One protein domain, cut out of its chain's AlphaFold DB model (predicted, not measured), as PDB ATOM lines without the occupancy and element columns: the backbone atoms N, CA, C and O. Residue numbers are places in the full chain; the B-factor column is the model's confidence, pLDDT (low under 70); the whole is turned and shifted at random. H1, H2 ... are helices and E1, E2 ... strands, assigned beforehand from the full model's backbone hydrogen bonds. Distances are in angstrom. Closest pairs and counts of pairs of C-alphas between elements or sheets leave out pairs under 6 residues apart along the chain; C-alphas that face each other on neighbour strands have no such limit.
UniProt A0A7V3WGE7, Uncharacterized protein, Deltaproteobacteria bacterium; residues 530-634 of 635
ATOM      1  N   ASP A 530     106.487 123.480  80.500       97.56
ATOM      2  CA  ASP A 530     106.746 124.784  79.906       97.56
ATOM      3  C   ASP A 530     105.761 125.844  80.459       97.56
ATOM      4  O   ASP A 530     104.672 125.508  80.954       97.56
ATOM      5  N   PRO A 531     106.137 127.140  80.481       97.38
ATOM      6  CA  PRO A 531     105.309 128.205  81.059       97.38
ATOM      7  C   PRO A 531     103.888 128.295  80.481       97.38
ATOM      8  O   PRO A 531     102.921 128.478  81.229       97.38
ATOM      9  N   GLU A 532     103.747 128.165  79.166       96.19
ATOM     10  CA  GLU A 532     102.475 128.223  78.446       96.19
ATOM     11  C   GLU A 532     101.525 127.094  78.859       96.19
ATOM     12  O   GLU A 532     100.340 127.352  79.097       96.19
ATOM     13  N   ASP A 533     102.043 125.882  79.066       95.38
ATOM     14  CA  ASP A 533     101.265 124.725  79.507       95.38
ATOM     15  C   ASP A 533     100.771 124.904  80.942       95.38
ATOM     16  O   ASP A 533      99.598 124.652  81.243       95.38
ATOM     17  N   ALA A 534     101.629 125.411  81.832       95.44
ATOM     18  CA  ALA A 534     101.250 125.722  83.209       95.44
ATOM     19  C   ALA A 534     100.111 126.759  83.270       95.44
ATOM     20  O   ALA A 534      99.157 126.600  84.039       95.44
ATOM     21  N   LEU A 535     100.150 127.772  82.399       93.88
ATOM     22  CA  LEU A 535      99.101 128.792  82.248       93.88
ATOM     23  C   LEU A 535      97.849 128.269  81.508       93.88
ATOM     24  O   LEU A 535      96.767 128.877  81.557       93.88
ATOM     25  N   GLY A 536      97.963 127.131  80.820       91.44
ATOM     26  CA  GLY A 536      96.953 126.619  79.899       91.44
ATOM     27  C   GLY A 536      96.676 127.615  78.772       91.44
ATOM     28  O   GLY A 536      95.514 127.997  78.569       91.44
ATOM     29  N   LEU A 537      97.747 128.091  78.133       92.75
ATOM     30  CA  LEU A 537      97.778 128.950  76.951       92.75
ATOM     31  C   LEU A 537      98.434 128.188  75.793       92.75
ATOM     32  O   LEU A 537      99.234 127.291  76.017       92.75
ATOM     33  N   SER A 538      98.121 128.557  74.549       93.69
ATOM     34  CA  SER A 538      98.937 128.106  73.416       93.69
ATOM     35  C   SER A 538     100.254 128.882  73.364       93.69
ATOM     36  O   SER A 538     100.281 130.060  73.731       93.69
ATOM     37  N   GLU A 539     101.305 128.271  72.816       95.88
ATOM     38  CA  GLU A 539     102.614 128.905  72.576       95.88
ATOM     39  C   GLU A 539     102.481 130.260  71.852       95.88
ATOM     40  O   GLU A 539     103.060 131.265  72.265       95.88
ATOM     41  N   ALA A 540     101.626 130.331  70.822       95.38
ATOM     42  CA  ALA A 540     101.351 131.570  70.092       95.38
ATOM     43  C   ALA A 540     100.714 132.661  70.973       95.38
ATOM     44  O   ALA A 540     101.052 133.838  70.844       95.38
ATOM     45  N   THR A 541      99.805 132.288  71.883       94.88
ATOM     46  CA  THR A 541      99.176 133.244  72.811       94.88
ATOM     47  C   THR A 541     100.177 133.729  73.854       94.88
ATOM     48  O   THR A 541     100.221 134.921  74.148       94.88
ATOM     49  N   TYR A 542     100.991 132.818  74.394       96.12
ATOM     50  CA  TYR A 542     102.037 133.151  75.357       96.12
ATOM     51  C   TYR A 542     103.072 134.104  74.740       96.12
ATOM     52  O   TYR A 542     103.316 135.178  75.285       96.12
ATOM     53  N   SER A 543     103.573 133.781  73.543       96.56
ATOM     54  CA  SER A 543     104.507 134.631  72.788       96.56
ATOM     55  C   SER A 543     103.918 136.010  72.480       96.56
ATOM     56  O   SER A 543     104.597 137.031  72.599       96.56
ATOM     57  N   TYR A 544     102.630 136.069  72.121       96.44
ATOM     58  CA  TYR A 544     101.937 137.340  71.933       96.44
ATOM     59  C   TYR A 544     101.913 138.156  73.231       96.44
ATOM     60  O   TYR A 544     102.264 139.332  73.196       96.44
ATOM     61  N   TYR A 545     101.576 137.553  74.374       97.38
ATOM     62  CA  TYR A 545     101.579 138.250  75.665       97.38
ATOM     63  C   TYR A 545     102.956 138.763  76.066       97.38
ATOM     64  O   TYR A 545     103.038 139.885  76.559       97.38
ATOM     65  N   GLU A 546     104.025 138.012  75.797       97.44
ATOM     66  CA  GLU A 546     105.389 138.511  76.001       97.44
ATOM     67  C   GLU A 546     105.685 139.731  75.121       97.44
ATOM     68  O   GLU A 546     106.266 140.704  75.597       97.44
ATOM     69  N   SER A 547     105.209 139.746  73.870       97.62
ATOM     70  CA  SER A 547     105.406 140.887  72.963       97.62
ATOM     71  C   SER A 547     104.647 142.163  73.364       97.62
ATOM     72  O   SER A 547     104.997 143.247  72.899       97.62
ATOM     73  N   ILE A 548     103.622 142.050  74.219       97.50
ATOM     74  CA  ILE A 548     102.790 143.174  74.684       97.50
ATOM     75  C   ILE A 548     102.733 143.290  76.219       97.50
ATOM     76  O   ILE A 548     101.779 143.857  76.755       97.50
ATOM     77  N   GLU A 549     103.727 142.761  76.942       97.25
ATOM     78  CA  GLU A 549     103.710 142.668  78.413       97.25
ATOM     79  C   GLU A 549     103.444 144.026  79.089       97.25
ATOM     80  O   GLU A 549     102.628 144.109  80.010       97.25
ATOM     81  N   ASP A 550     104.056 145.105  78.597       97.31
ATOM     82  CA  ASP A 550     103.887 146.449  79.160       97.31
ATOM     83  C   ASP A 550     102.469 147.015  78.948       97.31
ATOM     84  O   ASP A 550     101.913 147.648  79.849       97.31
ATOM     85  N   ASP A 551     101.823 146.729  77.808       96.69
ATOM     86  CA  ASP A 551     100.411 147.089  77.584       96.69
ATOM     87  C   ASP A 551      99.494 146.305  78.534       96.69
ATOM     88  O   ASP A 551      98.545 146.860  79.095       96.69
ATOM     89  N   LEU A 552      99.793 145.026  78.784       96.75
ATOM     90  CA  LEU A 552      99.047 144.208  79.744       96.75
ATOM     91  C   LEU A 552      99.206 144.731  81.180       96.75
ATOM     92  O   LEU A 552      98.208 144.804  81.908       96.75
ATOM     93  N   LYS A 553     100.421 145.134  81.577       96.69
ATOM     94  CA  LYS A 553     100.700 145.775  82.875       96.69
ATOM     95  C   LYS A 553      99.905 147.064  83.043       96.69
ATOM     96  O   LYS A 553      99.210 147.224  84.048       96.69
ATOM     97  N   GLU A 554      99.918 147.938  82.039       95.31
ATOM     98  CA  GLU A 554      99.148 149.184  82.058       95.31
ATOM     99  C   GLU A 554      97.637 148.918  82.134       95.31
ATOM    100  O   GLU A 554      96.929 149.536  82.931       95.31
ATOM    101  N   ARG A 555      97.113 147.948  81.372       94.75
ATOM    102  CA  ARG A 555      95.698 147.539  81.471       94.75
ATOM    103  C   ARG A 555      95.340 147.030  82.860       94.75
ATOM    104  O   ARG A 555      94.268 147.366  83.363       94.75
ATOM    105  N   PHE A 556      96.207 146.222  83.470       94.38
ATOM    106  CA  PHE A 556      96.009 145.720  84.828       94.38
ATOM    107  C   PHE A 556      95.980 146.867  85.846       94.38
ATOM    108  O   PHE A 556      95.042 146.947  86.640       94.38
ATOM    109  N   ARG A 557      96.930 147.806  85.761       92.44
ATOM    110  CA  ARG A 557      96.980 149.006  86.609       92.44
ATOM    111  C   ARG A 557      95.710 149.845  86.482       92.44
ATOM    112  O   ARG A 557      95.058 150.130  87.479       92.44
ATOM    113  N   ARG A 558      95.268 150.137  85.256       92.31
ATOM    114  CA  ARG A 558      94.007 150.860  85.004       92.31
ATOM    115  C   ARG A 558      92.784 150.143  85.581       92.31
ATOM    116  O   ARG A 558      91.849 150.808  86.025       92.31
ATOM    117  N   TYR A 559      92.773 148.809  85.563       92.06
ATOM    118  CA  TYR A 559      91.710 148.008  86.175       92.06
ATOM    119  C   TYR A 559      91.721 148.135  87.708       92.06
ATOM    120  O   TYR A 559      90.664 148.326  88.304       92.06
ATOM    121  N   MET A 560      92.901 148.082  88.339       88.94
ATOM    122  CA  MET A 560      93.067 148.286  89.788       88.94
ATOM    123  C   MET A 560      92.683 149.691  90.241       88.94
ATOM    124  O   MET A 560      91.962 149.844  91.223       88.94
ATOM    125  N   ASP A 561      93.103 150.705  89.488       88.88
ATOM    126  CA  ASP A 561      92.847 152.122  89.775       88.88
ATOM    127  C   ASP A 561      91.374 152.514  89.529       88.88
ATOM    128  O   ASP A 561      90.990 153.687  89.601       88.88
ATOM    129  N   GLY A 562      90.528 151.543  89.177       87.44
ATOM    130  CA  GLY A 562      89.117 151.762  88.914       87.44
ATOM    131  C   GLY A 562      88.877 152.698  87.736       87.44
ATOM    132  O   GLY A 562      87.984 153.537  87.794       87.44
ATOM    133  N   MET A 563      89.664 152.615  86.658       91.31
ATOM    134  CA  MET A 563      89.485 153.452  85.458       91.31
ATOM    135  C   MET A 563      88.350 152.959  84.551       91.31
ATOM    136  O   MET A 563      88.469 152.964  83.325       91.31
ATOM    137  N   PHE A 564      87.229 152.539  85.136       92.50
ATOM    138  CA  PHE A 564      86.098 151.971  84.398       92.50
ATOM    139  C   PHE A 564      85.230 153.018  83.711       92.50
ATOM    140  O   PHE A 564      84.288 152.657  83.011       92.50
ATOM    141  N   VAL A 565      85.521 154.304  83.897       92.06
ATOM    142  CA  VAL A 565      84.811 155.401  83.245       92.06
ATOM    143  C   VAL A 565      85.778 156.466  82.753       92.06
ATOM    144  O   VAL A 565      86.853 156.670  83.316       92.06
ATOM    145  N   HIS A 566      85.364 157.182  81.714       91.75
ATOM    146  CA  HIS A 566      86.003 158.412  81.271       91.75
ATOM    147  C   HIS A 566      84.985 159.549  81.273       91.75
ATOM    148  O   HIS A 566      83.795 159.348  81.015       91.75
ATOM    149  N   LEU A 567      85.465 160.755  81.563       91.44
ATOM    150  CA  LEU A 567      84.653 161.958  81.490       91.44
ATOM    151  C   LEU A 567      84.587 162.433  80.033       91.44
ATOM    152  O   LEU A 567      85.580 162.896  79.479       91.44
ATOM    153  N   CYS A 568      83.415 162.320  79.416       90.81
ATOM    154  CA  CYS A 568      83.111 162.912  78.119       90.81
ATOM    155  C   CYS A 568      82.563 164.324  78.311       90.81
ATOM    156  O   CYS A 568      81.478 164.496  78.872       90.81
ATOM    157  N   GLU A 569      83.273 165.334  77.818       89.12
ATOM    158  CA  GLU A 569      82.789 166.714  77.834       89.12
ATOM    159  C   GLU A 569      81.883 166.982  76.627       89.12
ATOM    160  O   GLU A 569      82.289 166.841  75.476       89.12
ATOM    161  N   GLY A 570      80.631 167.349  76.900       88.19
ATOM    162  CA  GLY A 570      79.711 167.894  75.912       88.19
ATOM    163  C   GLY A 570      79.584 169.417  76.049       88.19
ATOM    164  O   GLY A 570      79.994 169.987  77.060       88.19
ATOM    165  N   PRO A 571      78.936 170.099  75.085       83.50
ATOM    166  CA  PRO A 571      78.823 171.562  75.084       83.50
ATOM    167  C   PRO A 571      78.084 172.148  76.297       83.50
ATOM    168  O   PRO A 571      78.268 173.314  76.627       83.50
ATOM    169  N   LYS A 572      77.200 171.360  76.928       85.56
ATOM    170  CA  LYS A 572      76.339 171.802  78.042       85.56
ATOM    171  C   LYS A 572      76.509 170.994  79.327       85.56
ATOM    172  O   LYS A 572      76.091 171.453  80.382       85.56
ATOM    173  N   HIS A 573      77.051 169.783  79.242       85.12
ATOM    174  CA  HIS A 573      77.184 168.877  80.376       85.12
ATOM    175  C   HIS A 573      78.317 167.882  80.124       85.12
ATOM    176  O   HIS A 573      78.620 167.551  78.976       85.12
ATOM    177  N   SER A 574      78.926 167.394  81.201       87.50
ATOM    178  CA  SER A 574      79.865 166.277  81.150       87.50
ATOM    179  C   SER A 574      79.128 164.977  81.473       87.50
ATOM    180  O   SER A 574      78.225 164.965  82.307       87.50
ATOM    181  N   THR A 575      79.502 163.883  80.815       90.38
ATOM    182  CA  THR A 575      78.933 162.546  81.043       90.38
ATOM    183  C   THR A 575      80.034 161.569  81.421       90.38
ATOM    184  O   THR A 575      81.118 161.604  80.841       90.38
ATOM    185  N   LEU A 576      79.769 160.691  82.388       91.19
ATOM    186  CA  LEU A 576      80.635 159.547  82.659       91.19
ATOM    187  C   LEU A 576      80.257 158.433  81.689       91.19
ATOM    188  O   LEU A 576      79.119 157.968  81.689       91.19
ATOM    189  N   LYS A 577      81.202 158.021  80.845       91.81
ATOM    190  CA  LYS A 577      81.005 156.908  79.919       91.81
ATOM    191  C   LYS A 577      81.838 155.709  80.357       91.81
ATOM    192  O   LYS A 577      83.034 155.887  80.601       91.81
ATOM    193  N   PRO A 578      81.253 154.500  80.416       90.19
ATOM    194  CA  PRO A 578      82.004 153.287  80.693       90.19
ATOM    195  C   PRO A 578      83.175 153.116  79.723       90.19
ATOM    196  O   PRO A 578      83.062 153.396  78.528       90.19
ATOM    197  N   VAL A 579      84.303 152.654  80.244       90.94
ATOM    198  CA  VAL A 579      85.464 152.213  79.477       90.94
ATOM    199  C   VAL A 579      85.479 150.697  79.539       90.94
ATOM    200  O   VAL A 579      85.472 150.110  80.620       90.94
ATOM    201  N   GLN A 580      85.509 150.055  78.375       85.38
ATOM    202  CA  GLN A 580      85.676 148.612  78.316       85.38
ATOM    203  C   GLN A 580      87.125 148.270  78.672       85.38
ATOM    204  O   GLN A 580      88.032 148.420  77.855       85.38
ATOM    205  N   ILE A 581      87.339 147.820  79.906       87.31
ATOM    206  CA  ILE A 581      88.597 147.207  80.329       87.31
ATOM    207  C   ILE A 581      88.338 145.712  80.484       87.31
ATOM    208  O   ILE A 581      87.438 145.298  81.218       87.31
ATOM    209  N   HIS A 582      89.101 144.902  79.752       89.44
ATOM    210  CA  HIS A 582      89.008 143.452  79.852       89.44
ATOM    211  C   HIS A 582      89.370 143.007  81.265       89.44
ATOM    212  O   HIS A 582      90.293 143.527  81.881       89.44
ATOM    213  N   HIS A 583      88.629 142.036  81.780       91.12
ATOM    214  CA  HIS A 583      88.900 141.489  83.095       91.12
ATOM    215  C   HIS A 583      90.166 140.613  83.056       91.12
ATOM    216  O   HIS A 583      90.184 139.655  82.278       91.12
ATOM    217  N   PRO A 584      91.163 140.834  83.932       92.88
ATOM    218  CA  PRO A 584      92.452 140.133  83.878       92.88
ATOM    219  C   PRO A 584      92.367 138.612  84.011       92.88
ATOM    220  O   PRO A 584      93.080 137.883  83.327       92.88
ATOM    221  N   PHE A 585      91.449 138.124  84.843       92.00
ATOM    222  CA  PHE A 585      91.290 136.691  85.126       92.00
ATOM    223  C   PHE A 585      90.054 136.039  84.488       92.00
ATOM    224  O   PHE A 585      89.758 134.883  84.772       92.00
ATOM    225  N   ARG A 586      89.277 136.747  83.649       87.38
ATOM    226  CA  ARG A 586      88.023 136.173  83.134       87.38
ATOM    227  C   ARG A 586      88.312 135.250  81.963       87.38
ATOM    228  O   ARG A 586      88.780 135.707  80.920       87.38
ATOM    229  N   ILE A 587      87.911 133.991  82.120       82.50
ATOM    230  CA  ILE A 587      87.973 132.992  81.060       82.50
ATOM    231  C   ILE A 587      86.792 133.181  80.105       82.50
ATOM    232  O   ILE A 587      85.640 132.984  80.483       82.50
ATOM    233  N   SER A 588      87.067 133.595  78.866       79.62
ATOM    234  CA  SER A 588      86.057 133.704  77.804       79.62
ATOM    235  C   SER A 588      86.673 133.423  76.438       79.62
ATOM    236  O   SER A 588      87.745 133.939  76.130       79.62
ATOM    237  N   ARG A 589      85.963 132.648  75.606       75.75
ATOM    238  CA  ARG A 589      86.345 132.392  74.205       75.75
ATOM    239  C   ARG A 589      86.262 133.644  73.330       75.75
ATOM    240  O   ARG A 589      86.935 133.716  72.315       75.75
ATOM    241  N   GLU A 590      85.457 134.621  73.737       78.38
ATOM    242  CA  GLU A 590      85.273 135.894  73.028       78.38
ATOM    243  C   GLU A 590      86.279 136.966  73.473       78.38
ATOM    244  O   GLU A 590      86.327 138.050  72.898       78.38
ATOM    245  N   ASN A 591      87.065 136.702  74.525       77.88
ATOM    246  CA  ASN A 591      88.048 137.650  75.032       77.88
ATOM    247  C   ASN A 591      89.408 137.407  74.352       77.88
ATOM    248  O   ASN A 591      90.035 136.388  74.647       77.88
ATOM    249  N   PRO A 592      89.908 138.333  73.510       77.25
ATOM    250  CA  PRO A 592      91.216 138.184  72.870       77.25
ATOM    251  C   PRO A 592      92.374 138.237  73.876       77.25
ATOM    252  O   PRO A 592      93.464 137.766  73.577       77.25
ATOM    253  N   LEU A 593      92.135 138.784  75.075       86.44
ATOM    254  CA  LEU A 593      93.086 138.844  76.184       86.44
ATOM    255  C   LEU A 593      92.643 137.896  77.306       86.44
ATOM    256  O   LEU A 593      92.406 138.291  78.450       86.44
ATOM    257  N   ASN A 594      92.420 136.629  76.971       84.31
ATOM    258  CA  ASN A 594      92.017 135.623  77.942       84.31
ATOM    259  C   ASN A 594      93.158 135.295  78.932       84.31
ATOM    260  O   ASN A 594      94.276 135.009  78.512       84.31
ATOM    261  N   LYS A 595      92.892 135.295  80.244       89.00
ATOM    262  CA  LYS A 595      93.875 134.968  81.302       89.00
ATOM    263  C   LYS A 595      95.145 135.844  81.350       89.00
ATOM    264  O   LYS A 595      96.147 135.410  81.915       89.00
ATOM    265  N   TYR A 596      95.154 137.072  80.825       96.06
ATOM    266  CA  TYR A 596      96.378 137.893  80.883       96.06
ATOM    267  C   TYR A 596      96.831 138.203  82.327       96.06
ATOM    268  O   TYR A 596      98.020 138.364  82.582       96.06
ATOM    269  N   GLY A 597      95.908 138.209  83.297       96.31
ATOM    270  CA  GLY A 597      96.232 138.301  84.723       96.31
ATOM    271  C   GLY A 597      96.999 137.088  85.258       96.31
ATOM    272  O   GLY A 597      97.876 137.262  86.095       96.31
ATOM    273  N   TYR A 598      96.729 135.879  84.748       96.81
ATOM    274  CA  TYR A 598      97.486 134.672  85.108       96.81
ATOM    275  C   TYR A 598      98.931 134.802  84.627       96.81
ATOM    276  O   TYR A 598      99.862 134.541  85.381       96.81
ATOM    277  N   PHE A 599      99.109 135.271  83.387       98.06
ATOM    278  CA  PHE A 599     100.422 135.524  82.799       98.06
ATOM    279  C   PHE A 599     101.219 136.559  83.608       98.06
ATOM    280  O   PHE A 599     102.339 136.272  84.027       98.06
ATOM    281  N   LEU A 600     100.631 137.725  83.903       98.31
ATOM    282  CA  LEU A 600     101.298 138.759  84.704       98.31
ATOM    283  C   LEU A 600     101.632 138.265  86.116       98.31
ATOM    284  O   LEU A 600     102.738 138.497  86.599       98.31
ATOM    285  N   GLY A 601     100.704 137.551  86.759       97.75
ATOM    286  CA  GLY A 601     100.925 136.958  88.075       97.75
ATOM    287  C   GLY A 601     102.073 135.953  88.056       97.75
ATOM    288  O   GLY A 601     102.953 136.009  88.909       97.75
ATOM    289  N   TYR A 602     102.111 135.070  87.056       98.31
ATOM    290  CA  TYR A 602     103.187 134.098  86.873       98.31
ATOM    291  C   TYR A 602     104.549 134.782  86.701       98.31
ATOM    292  O   TYR A 602     105.502 134.424  87.393       98.31
ATOM    293  N   LYS A 603     104.643 135.797  85.828       98.44
ATOM    294  CA  LYS A 603     105.890 136.546  85.589       98.44
ATOM    295  C   LYS A 603     106.362 137.258  86.857       98.44
ATOM    296  O   LYS A 603     107.547 137.192  87.178       98.44
ATOM    297  N   PHE A 604     105.439 137.870  87.602       98.19
ATOM    298  CA  PHE A 604     105.744 138.502  88.885       98.19
ATOM    299  C   PHE A 604     106.288 137.493  89.906       98.19
ATOM    300  O   PHE A 604     107.366 137.695  90.461       98.19
ATOM    301  N   ILE A 605     105.582 136.379  90.115       97.62
ATOM    302  CA  ILE A 605     105.987 135.346  91.075       97.62
ATOM    303  C   ILE A 605     107.331 134.725  90.694       97.62
ATOM    304  O   ILE A 605     108.198 134.574  91.555       97.62
ATOM    305  N   LYS A 606     107.537 134.414  89.411       97.94
ATOM    306  CA  LYS A 606     108.814 133.902  88.905       97.94
ATOM    307  C   LYS A 606     109.963 134.858  89.236       97.94
ATOM    308  O   LYS A 606     110.959 134.408  89.795       97.94
ATOM    309  N   ARG A 607     109.786 136.160  88.980       97.56
ATOM    310  CA  ARG A 607     110.777 137.197  89.310       97.56
ATOM    311  C   ARG A 607     111.060 137.263  90.812       97.56
ATOM    312  O   ARG A 607     112.217 137.326  91.208       97.56
ATOM    313  N   CYS A 608     110.030 137.198  91.660       96.56
ATOM    314  CA  CYS A 608     110.219 137.130  93.111       96.56
ATOM    315  C   CYS A 608     111.077 135.925  93.518       96.56
ATOM    316  O   CYS A 608     112.029 136.085  94.277       96.56
ATOM    317  N   VAL A 609     110.776 134.734  92.997       95.62
ATOM    318  CA  VAL A 609     111.533 133.516  93.329       95.62
ATOM    319  C   VAL A 609     112.975 133.582  92.825       95.62
ATOM    320  O   VAL A 609     113.886 133.176  93.545       95.62
ATOM    321  N   GLU A 610     113.209 134.137  91.634       95.81
ATOM    322  CA  GLU A 610     114.558 134.405  91.105       95.81
ATOM    323  C   GLU A 610     115.336 135.390  91.997       95.81
ATOM    324  O   GLU A 610     116.526 135.195  92.247       95.81
ATOM    325  N   ASP A 611     114.640 136.359  92.596       95.12
ATOM    326  CA  ASP A 611     115.172 137.286  93.601       95.12
ATOM    327  C   ASP A 611     115.204 136.695  95.028       95.12
ATOM    328  O   ASP A 611     115.299 137.432  96.017       95.12
ATOM    329  N   SER A 612     115.134 135.365  95.157       94.19
ATOM    330  CA  SER A 612     115.204 134.621  96.426       94.19
ATOM    331  C   SER A 612     114.059 134.899  97.413       94.19
ATOM    332  O   SER A 612     114.216 134.690  98.617       94.19
ATOM    333  N   PHE A 613     112.896 135.351  96.933       93.00
ATOM    334  CA  PHE A 613     111.654 135.371  97.711       93.00
ATOM    335  C   PHE A 613     110.944 134.022  97.601       93.00
ATOM    336  O   PHE A 613     110.589 133.588  96.506       93.00
ATOM    337  N   SER A 614     110.668 133.372  98.731       92.19
ATOM    338  CA  SER A 614     109.752 132.229  98.716       92.19
ATOM    339  C   SER A 614     108.325 132.680  98.374       92.19
ATOM    340  O   SER A 614     107.965 133.850  98.524       92.19
ATOM    341  N   ILE A 615     107.471 131.746  97.949       91.81
ATOM    342  CA  ILE A 615     106.042 132.036  97.757       91.81
ATOM    343  C   ILE A 615     105.412 132.504  99.078       91.81
ATOM    344  O   ILE A 615     104.639 133.457  99.090       91.81
ATOM    345  N   GLU A 616     105.776 131.896 100.211       87.69
ATOM    346  CA  GLU A 616     105.354 132.370 101.532       87.69
ATOM    347  C   GLU A 616     105.785 133.820 101.795       87.69
ATOM    348  O   GLU A 616     104.976 134.606 102.294       87.69
ATOM    349  N   ASP A 617     107.014 134.205 101.436       88.06
ATOM    350  CA  ASP A 617     107.497 135.583 101.586       88.06
ATOM    351  C   ASP A 617     106.650 136.567 100.782       88.06
ATOM    352  O   ASP A 617     106.267 137.605 101.321       88.06
ATOM    353  N   VAL A 618     106.275 136.219  99.545       89.81
ATOM    354  CA  VAL A 618     105.386 137.053  98.715       89.81
ATOM    355  C   VAL A 618     104.088 137.384  99.461       89.81
ATOM    356  O   VAL A 618     103.609 138.516  99.402       89.81
ATOM    357  N   PHE A 619     103.542 136.441 100.229       84.56
ATOM    358  CA  PHE A 619     102.307 136.651 100.989       84.56
ATOM    359  C   PHE A 619     102.486 137.155 102.409       84.56
ATOM    360  O   PHE A 619     101.484 137.464 103.043       84.56
ATOM    361  N   THR A 620     103.695 137.183 102.959       78.50
ATOM    362  CA  THR A 620     103.904 137.515 104.379       78.50
ATOM    363  C   THR A 620     104.760 138.758 104.583       78.50
ATOM    364  O   THR A 620     104.603 139.441 105.593       78.50
ATOM    365  N   ARG A 621     105.604 139.117 103.612       84.81
ATOM    366  CA  ARG A 621     106.425 140.334 103.605       84.81
ATOM    367  C   ARG A 621     105.746 141.434 102.793       84.81
ATOM    368  O   ARG A 621     106.295 141.944 101.824       84.81
ATOM    369  N   HIS A 622     104.529 141.799 103.198       82.12
ATOM    370  CA  HIS A 622     103.621 142.652 102.418       82.12
ATOM    371  C   HIS A 622     104.254 143.930 101.871       82.12
ATOM    372  O   HIS A 622     104.027 144.258 100.712       82.12
ATOM    373  N   LYS A 623     105.043 144.639 102.686       83.56
ATOM    374  CA  LYS A 623     105.713 145.871 102.258       83.56
ATOM    375  C   LYS A 623     106.673 145.606 101.097       83.56
ATOM    376  O   LYS A 623     106.531 146.221 100.047       83.56
ATOM    377  N   ASP A 624     107.569 144.638 101.262       88.19
ATOM    378  CA  ASP A 624     108.546 144.267 100.236       88.19
ATOM    379  C   ASP A 624     107.849 143.750  98.968       88.19
ATOM    380  O   ASP A 624     108.244 144.080  97.851       88.19
ATOM    381  N   THR A 625     106.771 142.973  99.122       90.25
ATOM    382  CA  THR A 625     105.948 142.517  97.994       90.25
ATOM    383  C   THR A 625     105.319 143.689  97.248       90.25
ATOM    384  O   THR A 625     105.331 143.693  96.020       90.25
ATOM    385  N   MET A 626     104.788 144.693  97.953       89.44
ATOM    386  CA  MET A 626     104.195 145.874  97.318       89.44
ATOM    387  C   MET A 626     105.238 146.741  96.615       89.44
ATOM    388  O   MET A 626     104.962 147.222  95.521       89.44
ATOM    389  N   GLU A 627     106.431 146.905  97.190       91.88
ATOM    390  CA  GLU A 627     107.547 147.605  96.537       91.88
ATOM    391  C   GLU A 627     107.958 146.891  95.239       91.88
ATOM    392  O   GLU A 627     108.124 147.524  94.198       91.88
ATOM    393  N   ARG A 628     108.027 145.556  95.262       95.19
ATOM    394  CA  ARG A 628     108.317 144.741  94.073       95.19
ATOM    395  C   ARG A 628     107.195 144.770  93.042       95.19
ATOM    396  O   ARG A 628     107.477 144.753  91.849       95.19
ATOM    397  N   LEU A 629     105.934 144.784  93.476       94.31
ATOM    398  CA  LEU A 629     104.790 144.946  92.577       94.31
ATOM    399  C   LEU A 629     104.834 146.319  91.906       94.31
ATOM    400  O   LEU A 629     104.652 146.391  90.697       94.31
ATOM    401  N   ALA A 630     105.109 147.384  92.664       92.75
ATOM    402  CA  ALA A 630     105.254 148.730  92.118       92.75
ATOM    403  C   ALA A 630     106.360 148.774  91.055       92.75
ATOM    404  O   ALA A 630     106.098 149.210  89.939       92.75
ATOM    405  N   ASP A 631     107.532 148.199  91.339       95.56
ATOM    406  CA  ASP A 631     108.613 148.068  90.353       95.56
ATOM    407  C   ASP A 631     108.197 147.230  89.129       95.56
ATOM    408  O   ASP A 631     108.421 147.631  87.989       95.56
ATOM    409  N   PHE A 632     107.524 146.092  89.333       96.44
ATOM    410  CA  PHE A 632     107.048 145.233  88.243       96.44
ATOM    411  C   PHE A 632     106.043 145.936  87.318       96.44
ATOM    412  O   PHE A 632     106.049 145.677  86.113       96.44
ATOM    413  N   PHE A 633     105.199 146.813  87.869       94.50
ATOM    414  CA  PHE A 633     104.212 147.603  87.128       94.50
ATOM    415  C   PHE A 633     104.707 149.007  86.727       94.50
ATOM    416  O   PHE A 633     103.969 149.714  86.042       94.50
ATOM    417  N   GLY A 634     105.926 149.406  87.112       91.44
ATOM    418  CA  GLY A 634     106.522 150.709  86.795       91.44
ATOM    419  C   GLY A 634     105.851 151.912  87.477       91.44
ATOM    420  O   GLY A 634     105.660 152.938  86.822       91.44
TER     421      GLY A 634
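This is residues 530 to 634 of the 635 residues of an uncharacterized protein of Deltaproteobacteria bacterium (UniProt A0A7V3WGE7). A loose cluster of six helices has a long arm, the hairpin E1 and E2, reaching away from it. In the cluster the longest helix, H4, meets H2 and H3 near its first residues and H5 and H6 farther along, while H1 lies close to H2 and H4. The printed part has 105 residues, with six named helices and two named strands in the order H1, H2, H3, E1, E2, H4, H5, H6; the two-stranded sheet is antiparallel and the class is mostly helix. The whole is loose, with a radius of gyration of the C-alphas of 16.7 A, and elongated, spanning 57 by 35 by 20 A, the arm making much of the length.

H1, residues 531 to 535, begins at C-alpha 531, (105.309, 128.205, 81.059). H2 is residues 539 to 547, 12.3 A long, and H3 is residues 549 to 560, 16.6 A long. E1, residues 565 to 569, and E2, residues 574 to 578, measure 12.7 A and 13.2 A. H4, residues 596 to 610, is 21.1 A long and begins at C-alpha 596, (96.378, 137.893, 80.883). H5 is residues 615 to 620. H6, residues 622 to 633, is 16.1 A long and ends at C-alpha 633, (104.212, 147.603, 87.128).

H4 is the hub, touching four helices, and the helix packing is mostly crossed. With residues 596 to 600 alone it touches H3, about perpendicular but only just at 72 degrees; the closest C-alphas, of Leu 552 and Tyr 596, are 6.9 A apart. H2 and H4 only just touch, with 3 pairs of C-alphas within 8 A, the closest those of Tyr 545 and Tyr 596 at 7.4 A. H5 touches residues 605 to 609 of H4, about perpendicular at 86 degrees, the closest C-alphas being those of Val 609 and Ile 615 at 7.2 A. H6 and H4 only just touch, with 3 pairs within 8 A, the closest C-alphas being those of Phe 604 and Phe 632 at 6.9 A. H1 is close to but not clearly touching H4. E1 and E2 form an antiparallel hairpin, with N 566 and O 577 at 2.9 A and N 568 and O 575 at 2.8 A, within hydrogen-bond range. In H1 to H6 every O i to N i+4 pair is within hydrogen-bond range.

The C-alphas farthest apart, of Lys 572 and Ser 612, are 56.8 A from each other. The printed part has no cut. The link from E2 to H4, residues 579 to 595, is long; the other links are tight. The mean pLDDT of the printed part is 91.8, and no printed residue is under 70.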